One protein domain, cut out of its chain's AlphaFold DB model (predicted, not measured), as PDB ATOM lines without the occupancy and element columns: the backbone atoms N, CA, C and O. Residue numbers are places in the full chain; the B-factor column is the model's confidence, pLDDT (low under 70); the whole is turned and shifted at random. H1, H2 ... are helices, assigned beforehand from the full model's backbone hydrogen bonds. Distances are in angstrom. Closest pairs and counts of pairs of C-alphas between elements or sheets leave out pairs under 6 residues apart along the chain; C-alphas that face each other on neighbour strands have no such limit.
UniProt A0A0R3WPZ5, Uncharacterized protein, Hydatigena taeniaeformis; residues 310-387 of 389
ATOM      1  N   ALA A 310     -29.924 -64.391  33.371       44.91
ATOM      2  CA  ALA A 310     -29.005 -64.602  34.489       44.91
ATOM      3  C   ALA A 310     -28.234 -63.328  34.900       44.91
ATOM      4  O   ALA A 310     -27.975 -63.124  36.084       44.91
ATOM      5  N   MET A 311     -27.897 -62.442  33.956       51.94
ATOM      6  CA  MET A 311     -27.242 -61.160  34.248       51.94
ATOM      7  C   MET A 311     -28.220 -60.115  34.801       51.94
ATOM      8  O   MET A 311     -27.838 -59.346  35.678       51.94
ATOM      9  N   SER A 312     -29.485 -60.127  34.365       56.72
ATOM     10  CA  SER A 312     -30.545 -59.300  34.972       56.72
ATOM     11  C   SER A 312     -30.836 -59.729  36.419       56.72
ATOM     12  O   SER A 312     -30.872 -58.886  37.315       56.72
ATOM     13  N   GLY A 313     -30.909 -61.041  36.683       60.31
ATOM     14  CA  GLY A 313     -31.008 -61.577  38.047       60.31
ATOM     15  C   GLY A 313     -29.790 -61.244  38.921       60.31
ATOM     16  O   GLY A 313     -29.947 -60.902  40.092       60.31
ATOM     17  N   SER A 314     -28.583 -61.270  38.343       74.00
ATOM     18  CA  SER A 314     -27.340 -60.862  39.016       74.00
ATOM     19  C   SER A 314     -27.338 -59.373  39.385       74.00
ATOM     20  O   SER A 314     -26.985 -59.022  40.509       74.00
ATOM     21  N   LEU A 315     -27.802 -58.494  38.489       77.31
ATOM     22  CA  LEU A 315     -27.897 -57.058  38.760       77.31
ATOM     23  C   LEU A 315     -28.939 -56.745  39.840       77.31
ATOM     24  O   LEU A 315     -28.655 -55.963  40.744       77.31
ATOM     25  N   ALA A 316     -30.114 -57.379  39.788       81.12
ATOM     26  CA  ALA A 316     -31.142 -57.218  40.813       81.12
ATOM     27  C   ALA A 316     -30.627 -57.629  42.200       81.12
ATOM     28  O   ALA A 316     -30.775 -56.873  43.159       81.12
ATOM     29  N   ALA A 317     -29.941 -58.773  42.296       84.50
ATOM     30  CA  ALA A 317     -29.305 -59.211  43.536       84.50
ATOM     31  C   ALA A 317     -28.193 -58.251  43.992       84.50
ATOM     32  O   ALA A 317     -28.092 -57.937  45.177       84.50
ATOM     33  N   ALA A 318     -27.379 -57.751  43.063       86.62
ATOM     34  CA  ALA A 318     -26.286 -56.845  43.387       86.62
ATOM     35  C   ALA A 318     -26.768 -55.437  43.778       86.62
ATOM     36  O   ALA A 318     -26.089 -54.763  44.549       86.62
ATOM     37  N   CYS A 319     -27.933 -54.996  43.297       89.94
ATOM     38  CA  CYS A 319     -28.558 -53.728  43.674       89.94
ATOM     39  C   CYS A 319     -29.457 -53.804  44.911       89.94
ATOM     40  O   CYS A 319     -29.763 -52.755  45.477       89.94
ATOM     41  N   ALA A 320     -29.890 -54.997  45.322       90.31
ATOM     42  CA  ALA A 320     -30.886 -55.165  46.374       90.31
ATOM     43  C   ALA A 320     -30.488 -54.445  47.675       90.31
ATOM     44  O   ALA A 320     -29.425 -54.692  48.251       90.31
ATOM     45  N   GLY A 321     -31.347 -53.533  48.133       89.44
ATOM     46  CA  GLY A 321     -31.150 -52.730  49.338       89.44
ATOM     47  C   GLY A 321     -30.016 -51.703  49.248       89.44
ATOM     48  O   GLY A 321     -29.680 -51.081  50.261       89.44
ATOM     49  N   ARG A 322     -29.403 -51.507  48.071       91.88
ATOM     50  CA  ARG A 322     -28.374 -50.485  47.865       91.88
ATOM     51  C   ARG A 322     -29.010 -49.133  47.575       91.88
ATOM     52  O   ARG A 322     -30.041 -49.006  46.921       91.88
ATOM     53  N   SER A 323     -28.327 -48.092  48.026       93.62
ATOM     54  CA  SER A 323     -28.694 -46.707  47.762       93.62
ATOM     55  C   SER A 323     -27.438 -45.880  47.571       93.62
ATOM     56  O   SER A 323     -26.491 -46.028  48.352       93.62
ATOM     57  N   TYR A 324     -27.441 -44.972  46.602       94.94
ATOM     58  CA  TYR A 324     -26.333 -44.045  46.405       94.94
ATOM     59  C   TYR A 324     -26.862 -42.616  46.279       94.94
ATOM     60  O   TYR A 324     -27.350 -42.200  45.232       94.94
ATOM     61  N   MET A 325     -26.764 -41.861  47.377       95.50
ATOM     62  CA  MET A 325     -27.226 -40.474  47.444       95.50
ATOM     63  C   MET A 325     -26.349 -39.577  46.572       95.50
ATOM     64  O   MET A 325     -25.184 -39.351  46.900       95.50
ATOM     65  N   THR A 326     -26.920 -39.037  45.500       94.81
ATOM     66  CA  THR A 326     -26.249 -38.087  44.610       94.81
ATOM     67  C   THR A 326     -27.266 -37.150  43.960       94.81
ATOM     68  O   THR A 326     -28.408 -37.566  43.745       94.81
ATOM     69  N   PRO A 327     -26.893 -35.897  43.634       93.94
ATOM     70  CA  PRO A 327     -27.752 -35.031  42.836       93.94
ATOM     71  C   PRO A 327     -28.106 -35.711  41.512       93.94
ATOM     72  O   PRO A 327     -27.286 -36.451  40.968       93.94
ATOM     73  N   LEU A 328     -29.307 -35.442  40.995       91.38
ATOM     74  CA  LEU A 328     -29.874 -36.051  39.782       91.38
ATOM     75  C   LEU A 328     -30.288 -37.521  39.893       91.38
ATOM     76  O   LEU A 328     -30.752 -38.048  38.892       91.38
ATOM     77  N   CYS A 329     -30.174 -38.194  41.045       93.25
ATOM     78  CA  CYS A 329     -30.572 -39.609  41.130       93.25
ATOM     79  C   CYS A 329     -32.076 -39.827  40.871       93.25
ATOM     80  O   CYS A 329     -32.482 -40.909  40.452       93.25
ATOM     81  N   ASN A 330     -32.895 -38.794  41.098       93.94
ATOM     82  CA  ASN A 330     -34.328 -38.831  40.873       93.94
ATOM     83  C   ASN A 330     -34.676 -38.341  39.457       93.94
ATOM     84  O   ASN A 330     -34.433 -37.175  39.130       93.94
ATOM     85  N   PRO A 331     -35.269 -39.203  38.613       90.31
ATOM     86  CA  PRO A 331     -35.561 -38.874  37.221       90.31
ATOM     87  C   PRO A 331     -36.719 -37.879  37.045       90.31
ATOM     88  O   PRO A 331     -36.847 -37.303  35.966       90.31
ATOM     89  N   SER A 332     -37.552 -37.663  38.067       92.25
ATOM     90  CA  SER A 332     -38.661 -36.699  38.044       92.25
ATOM     91  C   SER A 332     -38.231 -35.267  38.360       92.25
ATOM     92  O   SER A 332     -39.039 -34.350  38.220       92.25
ATOM     93  N   CYS A 333     -36.983 -35.051  38.781       92.75
ATOM     94  CA  CYS A 333     -36.446 -33.710  38.976       92.75
ATOM     95  C   CYS A 333     -36.374 -32.926  37.664       92.75
ATOM     96  O   CYS A 333     -36.186 -33.485  36.579       92.75
ATOM     97  N   ARG A 334     -36.389 -31.593  37.777       89.94
ATOM     98  CA  ARG A 334     -35.976 -30.714  36.682       89.94
ATOM     99  C   ARG A 334     -34.576 -31.106  36.203       89.94
ATOM    100  O   ARG A 334     -33.650 -31.263  37.000       89.94
ATOM    101  N   ALA A 335     -34.419 -31.217  34.889       88.69
ATOM    102  CA  ALA A 335     -33.123 -31.454  34.277       88.69
ATOM    103  C   ALA A 335     -32.157 -30.302  34.599       88.69
ATOM    104  O   ALA A 335     -32.489 -29.134  34.396       88.69
ATOM    105  N   LEU A 336     -30.959 -30.637  35.077       91.56
ATOM    106  CA  LEU A 336     -29.880 -29.665  35.221       91.56
ATOM    107  C   LEU A 336     -29.150 -29.497  33.890       91.56
ATOM    108  O   LEU A 336     -29.020 -30.448  33.117       91.56
ATOM    109  N   THR A 337     -28.633 -28.297  33.663       93.00
ATOM    110  CA  THR A 337     -27.929 -27.937  32.434       93.00
ATOM    111  C   THR A 337     -26.486 -27.584  32.755       93.00
ATOM    112  O   THR A 337     -26.205 -26.885  33.729       93.00
ATOM    113  N   HIS A 338     -25.554 -28.078  31.945       89.88
ATOM    114  CA  HIS A 338     -24.142 -27.787  32.110       89.88
ATOM    115  C   HIS A 338     -23.886 -26.287  31.852       89.88
ATOM    116  O   HIS A 338     -24.281 -25.777  30.804       89.88
ATOM    117  N   PRO A 339     -23.168 -25.570  32.739       87.81
ATOM    118  CA  PRO A 339     -23.064 -24.106  32.683       87.81
ATOM    119  C   PRO A 339     -22.309 -23.564  31.461       87.81
ATOM    120  O   PRO A 339     -22.465 -22.398  31.119       87.81
ATOM    121  N   ARG A 340     -21.453 -24.382  30.827       88.19
ATOM    122  CA  ARG A 340     -20.684 -23.996  29.624       88.19
ATOM    123  C   ARG A 340     -21.283 -24.528  28.320       88.19
ATOM    124  O   ARG A 340     -21.564 -23.746  27.427       88.19
ATOM    125  N   THR A 341     -21.474 -25.843  28.205       89.94
ATOM    126  CA  THR A 341     -22.007 -26.480  26.987       89.94
ATOM    127  C   THR A 341     -23.511 -26.304  26.787       89.94
ATOM    128  O   THR A 341     -23.994 -26.552  25.691       89.94
ATOM    129  N   MET A 342     -24.261 -25.893  27.817       91.12
ATOM    130  CA  MET A 342     -25.728 -25.813  27.792       91.12
ATOM    131  C   MET A 342     -26.436 -27.153  27.526       91.12
ATOM    132  O   MET A 342     -27.641 -27.192  27.277       91.12
ATOM    133  N   GLU A 343     -25.713 -28.266  27.633       90.31
ATOM    134  CA  GLU A 343     -26.267 -29.608  27.478       90.31
ATOM    135  C   GLU A 343     -26.922 -30.092  28.771       90.31
ATOM    136  O   GLU A 343     -26.510 -29.740  29.882       90.31
ATOM    137  N   ARG A 344     -27.929 -30.957  28.632       91.50
ATOM    138  CA  ARG A 344     -28.556 -31.632  29.769       91.50
ATOM    139  C   ARG A 344     -27.529 -32.511  30.488       91.50
ATOM    140  O   ARG A 344     -26.891 -33.363  29.875       91.50
ATOM    141  N   LEU A 345     -27.403 -32.336  31.799       92.00
ATOM    142  CA  LEU A 345     -26.509 -33.141  32.621       92.00
ATOM    143  C   LEU A 345     -27.077 -34.548  32.825       92.00
ATOM    144  O   LEU A 345     -28.205 -34.727  33.285       92.00
ATOM    145  N   SER A 346     -26.244 -35.539  32.522       92.50
ATOM    146  CA  SER A 346     -26.367 -36.900  33.042       92.50
ATOM    147  C   SER A 346     -25.632 -37.023  34.384       92.50
ATOM    148  O   SER A 346     -24.875 -36.124  34.762       92.50
ATOM    149  N   VAL A 347     -25.799 -38.147  35.090       92.31
ATOM    150  CA  VAL A 347     -25.006 -38.435  36.301       92.31
ATOM    151  C   VAL A 347     -23.519 -38.458  35.955       92.31
ATOM    152  O   VAL A 347     -22.706 -37.873  36.664       92.31
ATOM    153  N   VAL A 348     -23.160 -39.058  34.820       93.44
ATOM    154  CA  VAL A 348     -21.766 -39.124  34.365       93.44
ATOM    155  C   VAL A 348     -21.215 -37.736  34.046       93.44
ATOM    156  O   VAL A 348     -20.128 -37.395  34.504       93.44
ATOM    157  N   SER A 349     -21.979 -36.897  33.339       93.31
ATOM    158  CA  SER A 349     -21.578 -35.512  33.041       93.31
ATOM    159  C   SER A 349     -21.417 -34.673  34.313       93.31
ATOM    160  O   SER A 349     -20.535 -33.821  34.394       93.31
ATOM    161  N   LEU A 350     -22.255 -34.913  35.328       94.25
ATOM    162  CA  LEU A 350     -22.089 -34.286  36.636       94.25
ATOM    163  C   LEU A 350     -20.764 -34.713  37.279       94.25
ATOM    164  O   LEU A 350     -20.054 -33.877  37.816       94.25
ATOM    165  N   TYR A 351     -20.401 -35.991  37.207       94.88
ATOM    166  CA  TYR A 351     -19.161 -36.504  37.795       94.88
ATOM    167  C   TYR A 351     -17.917 -35.958  37.074       94.88
ATOM    168  O   TYR A 351     -16.948 -35.581  37.735       94.88
ATOM    169  N   GLU A 352     -17.969 -35.802  35.748       94.25
ATOM    170  CA  GLU A 352     -16.926 -35.121  34.961       94.25
ATOM    171  C   GLU A 352     -16.730 -33.666  35.400       94.25
ATOM    172  O   GLU A 352     -15.597 -33.204  35.546       94.25
ATOM    173  N   LEU A 353     -17.823 -32.946  35.685       94.56
ATOM    174  CA  LEU A 353     -17.776 -31.578  36.213       94.56
ATOM    175  C   LEU A 353     -17.040 -31.497  37.571       94.56
ATOM    176  O   LEU A 353     -16.563 -30.426  37.961       94.56
ATOM    177  N   TYR A 354     -16.914 -32.629  38.270       96.00
ATOM    178  CA  TYR A 354     -16.169 -32.790  39.519       96.00
ATOM    179  C   TYR A 354     -14.813 -33.505  39.365       96.00
ATOM    180  O   TYR A 354     -14.229 -33.954  40.356       96.00
ATOM    181  N   GLY A 355     -14.304 -33.599  38.135       93.88
ATOM    182  CA  GLY A 355     -12.982 -34.148  37.837       93.88
ATOM    183  C   GLY A 355     -12.893 -35.671  37.921       93.88
ATOM    184  O   GLY A 355     -11.793 -36.200  38.049       93.88
ATOM    185  N   VAL A 356     -14.024 -36.381  37.881       94.12
ATOM    186  CA  VAL A 356     -14.026 -37.845  37.778       94.12
ATOM    187  C   VAL A 356     -13.817 -38.250  36.321       94.12
ATOM    188  O   VAL A 356     -14.497 -37.744  35.428       94.12
ATOM    189  N   ASP A 357     -12.902 -39.190  36.094       94.75
ATOM    190  CA  ASP A 357     -12.619 -39.737  34.769       94.75
ATOM    191  C   ASP A 357     -13.763 -40.651  34.297       94.75
ATOM    192  O   ASP A 357     -13.914 -41.793  34.744       94.75
ATOM    193  N   SER A 358     -14.585 -40.141  33.380       93.94
ATOM    194  CA  SER A 358     -15.699 -40.890  32.803       93.94
ATOM    195  C   SER A 358     -15.257 -42.031  31.894       93.94
ATOM    196  O   SER A 358     -15.986 -43.021  31.800       93.94
ATOM    197  N   ALA A 359     -14.080 -41.944  31.265       94.19
ATOM    198  CA  ALA A 359     -13.533 -43.029  30.460       94.19
ATOM    199  C   ALA A 359     -13.190 -44.220  31.355       94.19
ATOM    200  O   ALA A 359     -13.567 -45.343  31.031       94.19
ATOM    201  N   GLN A 360     -12.596 -43.974  32.526       93.12
ATOM    202  CA  GLN A 360     -12.362 -45.024  33.516       93.12
ATOM    203  C   GLN A 360     -13.675 -45.600  34.068       93.12
ATOM    204  O   GLN A 360     -13.797 -46.818  34.203       93.12
ATOM    205  N   LEU A 361     -14.678 -44.760  34.364       91.12
ATOM    206  CA  LEU A 361     -15.996 -45.237  34.809       91.12
ATOM    207  C   LEU A 361     -16.643 -46.168  33.773       91.12
ATOM    208  O   LEU A 361     -17.136 -47.236  34.134       91.12
ATOM    209  N   ALA A 362     -16.617 -45.775  32.499       90.44
ATOM    210  CA  ALA A 362     -17.202 -46.538  31.405       90.44
ATOM    211  C   ALA A 362     -16.401 -47.822  31.107       90.44
ATOM    212  O   ALA A 362     -16.990 -48.897  30.981       90.44
ATOM    213  N   ALA A 363     -15.064 -47.742  31.110       89.38
ATOM    214  CA  ALA A 363     -14.174 -48.889  30.938       89.38
ATOM    215  C   ALA A 363     -14.374 -49.933  32.039       89.38
ATOM    216  O   ALA A 363     -14.441 -51.126  31.751       89.38
ATOM    217  N   ASN A 364     -14.549 -49.491  33.290       86.62
ATOM    218  CA  ASN A 364     -14.811 -50.387  34.407       86.62
ATOM    219  C   ASN A 364     -16.035 -51.264  34.119       86.62
ATOM    220  O   ASN A 364     -15.969 -52.473  34.329       86.62
ATOM    221  N   ILE A 365     -17.131 -50.688  33.629       86.56
ATOM    222  CA  ILE A 365     -18.391 -51.403  33.376       86.56
ATOM    223  C   ILE A 365     -18.500 -51.981  31.952       86.56
ATOM    224  O   ILE A 365     -19.538 -52.542  31.614       86.56
ATOM    225  N   GLY A 366     -17.447 -51.870  31.134       87.44
ATOM    226  CA  GLY A 366     -17.376 -52.472  29.801       87.44
ATOM    227  C   GLY A 366     -18.212 -51.778  28.719       87.44
ATOM    228  O   GLY A 366     -18.631 -52.439  27.774       87.44
ATOM    229  N   VAL A 367     -18.466 -50.470  28.833       88.62
ATOM    230  CA  VAL A 367     -19.225 -49.691  27.830       88.62
ATOM    231  C   VAL A 367     -18.459 -48.437  27.406       88.62
ATOM    232  O   VAL A 367     -17.508 -48.024  28.066       88.62
ATOM    233  N   SER A 368     -18.873 -47.789  26.315       93.50
ATOM    234  CA  SER A 368     -18.332 -46.471  25.950       93.50
ATOM    235  C   SER A 368     -18.969 -45.342  26.773       93.50
ATOM    236  O   SER A 368     -20.115 -45.446  27.215       93.50
ATOM    237  N   VAL A 369     -18.264 -44.217  26.932       93.25
ATOM    238  CA  VAL A 369     -18.788 -43.030  27.641       93.25
ATOM    239  C   VAL A 369     -20.094 -42.534  27.011       93.25
ATOM    240  O   VAL A 369     -21.033 -42.189  27.727       93.25
ATOM    241  N   THR A 370     -20.180 -42.539  25.679       93.38
ATOM    242  CA  THR A 370     -21.380 -42.126  24.938       93.38
ATOM    243  C   THR A 370     -22.565 -43.041  25.230       93.38
ATOM    244  O   THR A 370     -23.661 -42.550  25.490       93.38
ATOM    245  N   GLN A 371     -22.345 -44.361  25.253       91.38
ATOM    246  CA  GLN A 371     -23.380 -45.325  25.635       91.38
ATOM    247  C   GLN A 371     -23.831 -45.102  27.079       91.38
ATOM    248  O   GLN A 371     -25.027 -45.011  27.328       91.38
ATOM    249  N   LEU A 372     -22.890 -44.940  28.014       89.94
ATOM    250  CA  LEU A 372     -23.208 -44.723  29.424       89.94
ATOM    251  C   LEU A 372     -24.031 -43.446  29.641       89.94
ATOM    252  O   LEU A 372     -25.034 -43.476  30.347       89.94
ATOM    253  N   LYS A 373     -23.659 -42.333  29.002       92.56
ATOM    254  CA  LYS A 373     -24.395 -41.061  29.097       92.56
ATOM    255  C   LYS A 373     -25.798 -41.121  28.482       92.56
ATOM    256  O   LYS A 373     -26.664 -40.371  28.928       92.56
ATOM    257  N   ALA A 374     -26.016 -41.984  27.488       91.44
ATOM    258  CA  ALA A 374     -27.303 -42.141  26.809       91.44
ATOM    259  C   ALA A 374     -28.327 -42.968  27.609       91.44
ATOM    260  O   ALA A 374     -29.523 -42.893  27.330       91.44
ATOM    261  N   LEU A 375     -27.882 -43.744  28.602       89.62
ATOM    262  CA  LEU A 375     -28.770 -44.553  29.436       89.62
ATOM    263  C   LEU A 375     -29.660 -43.684  30.345       89.62
ATOM    264  O   LEU A 375     -29.249 -42.595  30.754       89.62
ATOM    265  N   PRO A 376     -30.842 -44.172  30.758       89.69
ATOM    266  CA  PRO A 376     -31.618 -43.541  31.821       89.69
ATOM    267  C   PRO A 376     -30.803 -43.401  33.113       89.69
ATOM    268  O   PRO A 376     -30.005 -44.275  33.451       89.69
ATOM    269  N   VAL A 377     -31.044 -42.330  33.876       89.62
ATOM    270  CA  VAL A 377     -30.336 -42.022  35.137       89.62
ATOM    271  C   VAL A 377     -30.260 -43.233  36.066       89.62
ATOM    272  O   VAL A 377     -29.180 -43.561  36.551       89.62
ATOM    273  N   LYS A 378     -31.388 -43.917  36.300       88.19
ATOM    274  CA  LYS A 378     -31.439 -45.073  37.201       88.19
ATOM    275  C   LYS A 378     -30.515 -46.202  36.733       88.19
ATOM    276  O   LYS A 378     -29.768 -46.740  37.540       88.19
ATOM    277  N   MET A 379     -30.473 -46.467  35.427       88.31
ATOM    278  CA  MET A 379     -29.582 -47.468  34.839       88.31
ATOM    279  C   MET A 379     -28.107 -47.049  34.935       88.31
ATOM    280  O   MET A 379     -27.269 -47.866  35.310       88.31
ATOM    281  N   GLN A 380     -27.777 -45.770  34.694       91.25
ATOM    282  CA  GLN A 380     -26.418 -45.252  34.927       91.25
ATOM    283  C   GLN A 380     -25.977 -45.522  36.371       91.25
ATOM    284  O   GLN A 380     -24.897 -46.057  36.611       91.25
ATOM    285  N   MET A 381     -26.837 -45.193  37.336       91.88
ATOM    286  CA  MET A 381     -26.578 -45.393  38.761       91.88
ATOM    287  C   MET A 381     -26.401 -46.876  39.116       91.88
ATOM    288  O   MET A 381     -25.450 -47.233  39.811       91.88
ATOM    289  N   GLN A 382     -27.280 -47.749  38.623       90.69
ATOM    290  CA  GLN A 382     -27.199 -49.190  38.869       90.69
ATOM    291  C   GLN A 382     -25.897 -49.778  38.313       90.69
ATOM    292  O   GLN A 382     -25.180 -50.470  39.034       90.69
ATOM    293  N   MET A 383     -25.522 -49.437  37.076       88.19
ATOM    294  CA  MET A 383     -24.274 -49.921  36.477       88.19
ATOM    295  C   MET A 383     -23.029 -49.428  37.229       88.19
ATOM    296  O   MET A 383     -22.075 -50.186  37.400       88.19
ATOM    297  N   LEU A 384     -23.038 -48.181  37.712       89.94
ATOM    298  CA  LEU A 384     -21.906 -47.593  38.431       89.94
ATOM    299  C   LEU A 384     -21.748 -48.132  39.864       89.94
ATOM    300  O   LEU A 384     -20.617 -48.280  40.328       89.94
ATOM    301  N   PHE A 385     -22.846 -48.430  40.570       91.69
ATOM    302  CA  PHE A 385     -22.818 -48.669  42.026       91.69
ATOM    303  C   PHE A 385     -23.316 -50.052  42.481       91.69
ATOM    304  O   PHE A 385     -23.109 -50.432  43.639       91.69
ATOM    305  N   CYS A 386     -23.926 -50.847  41.602       89.50
ATOM    306  CA  CYS A 386     -24.403 -52.196  41.924       89.50
ATOM    307  C   CYS A 386     -23.498 -53.308  41.397       89.50
ATOM    308  O   CYS A 386     -23.975 -54.392  41.074       89.50
ATOM    309  N   ARG A 387     -22.189 -53.084  41.274       76.38
ATOM    310  CA  ARG A 387     -21.322 -54.183  40.844       76.38
ATOM    311  C   ARG A 387     -21.264 -55.273  41.925       76.38
ATOM    312  O   ARG A 387     -21.177 -54.925  43.116       76.38
TER     313      ARG A 387
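What this domain is: This is residues 310 to 387 of the 389 residues of an uncharacterized protein of Hydatigena taeniaeformis (UniProt A0A0R3WPZ5). Four short helices, H2 to H5, form a small cluster in which neighbours cross each other steeply, with H5 nearest the middle; H1 sits out at one end of the long axis, next to H5. A long link without a named element, residues 320 to 346, runs from H1 past the cluster to the opposite end of the long axis, around Arg 340, and folds back into H2. The printed part has 78 residues with five named helices, in the order H1, H2, H3, H4, H5, and no named strand; its class is all helix, with 39 residues in the helices. The whole is compact, with a radius of gyration of the C-alphas of 12.9 A, and its outline is elongated, spanning 41 by 27 by 18 A.

Where its parts are: H1, residues 310 to 319, begins with C-alpha 310 at (-29.005, -64.602, 34.489) and is 14.2 A long from first to last C-alpha. After the long link, H2 covers residues 347 to 353 and 10.0 A, with C-alpha 347 at (-25.006, -38.435, 36.301). H3, residues 358 to 364, is 9.7 A long, and H4, residues 369 to 374, is 8.6 A long. H5, residues 377 to 385, is 12.2 A long and ends with C-alpha 385 at (-22.818, -48.669, 42.026).

How they stand to each other: H2 is the hub, touching three other helices. It touches H4 at a steep tilt of 50 degrees, opposite ways; their closest C-alphas, of Val 348 and Lys 373, are 6.2 A apart. It touches H5 with the C-alphas of Val 347 and Val 377 closest, at 6.5 A, and their lines are only just about perpendicular, at 73 degrees. H2 and H3 touch only at the corner by their link, with the C-alphas of Glu 352 and Ser 358 closest, at 6.3 A. H3 touches H4 about perpendicular, at 83 degrees, and the closest C-alphas, of Ala 362 and Val 369, are 5.4 A apart. H4 and H5 are close but not clearly touching, with the C-alphas of Leu 372 and Gln 380 closest, at 6.4 A. H1 and H5 only just touch, with 3 pairs of C-alphas within 8 A; the closest are those of Cys 319 and Gln 382, 6.7 A apart. H1 is apart from H2, H3 and H4. In H1, H2, H3, H4 and H5 every O i to N i+4 pair is within hydrogen-bond range.

The domain as a whole: The two C-alphas farthest apart, those of Ala 310 and Arg 340, are 41.7 A apart. The printed part has no cut. The link from H1 to H2 is long, with 27 residues, and the other three links are tight. The mean pLDDT of the printed part is 88.7, and the model's confidence is under 70 at residues 310 to 313.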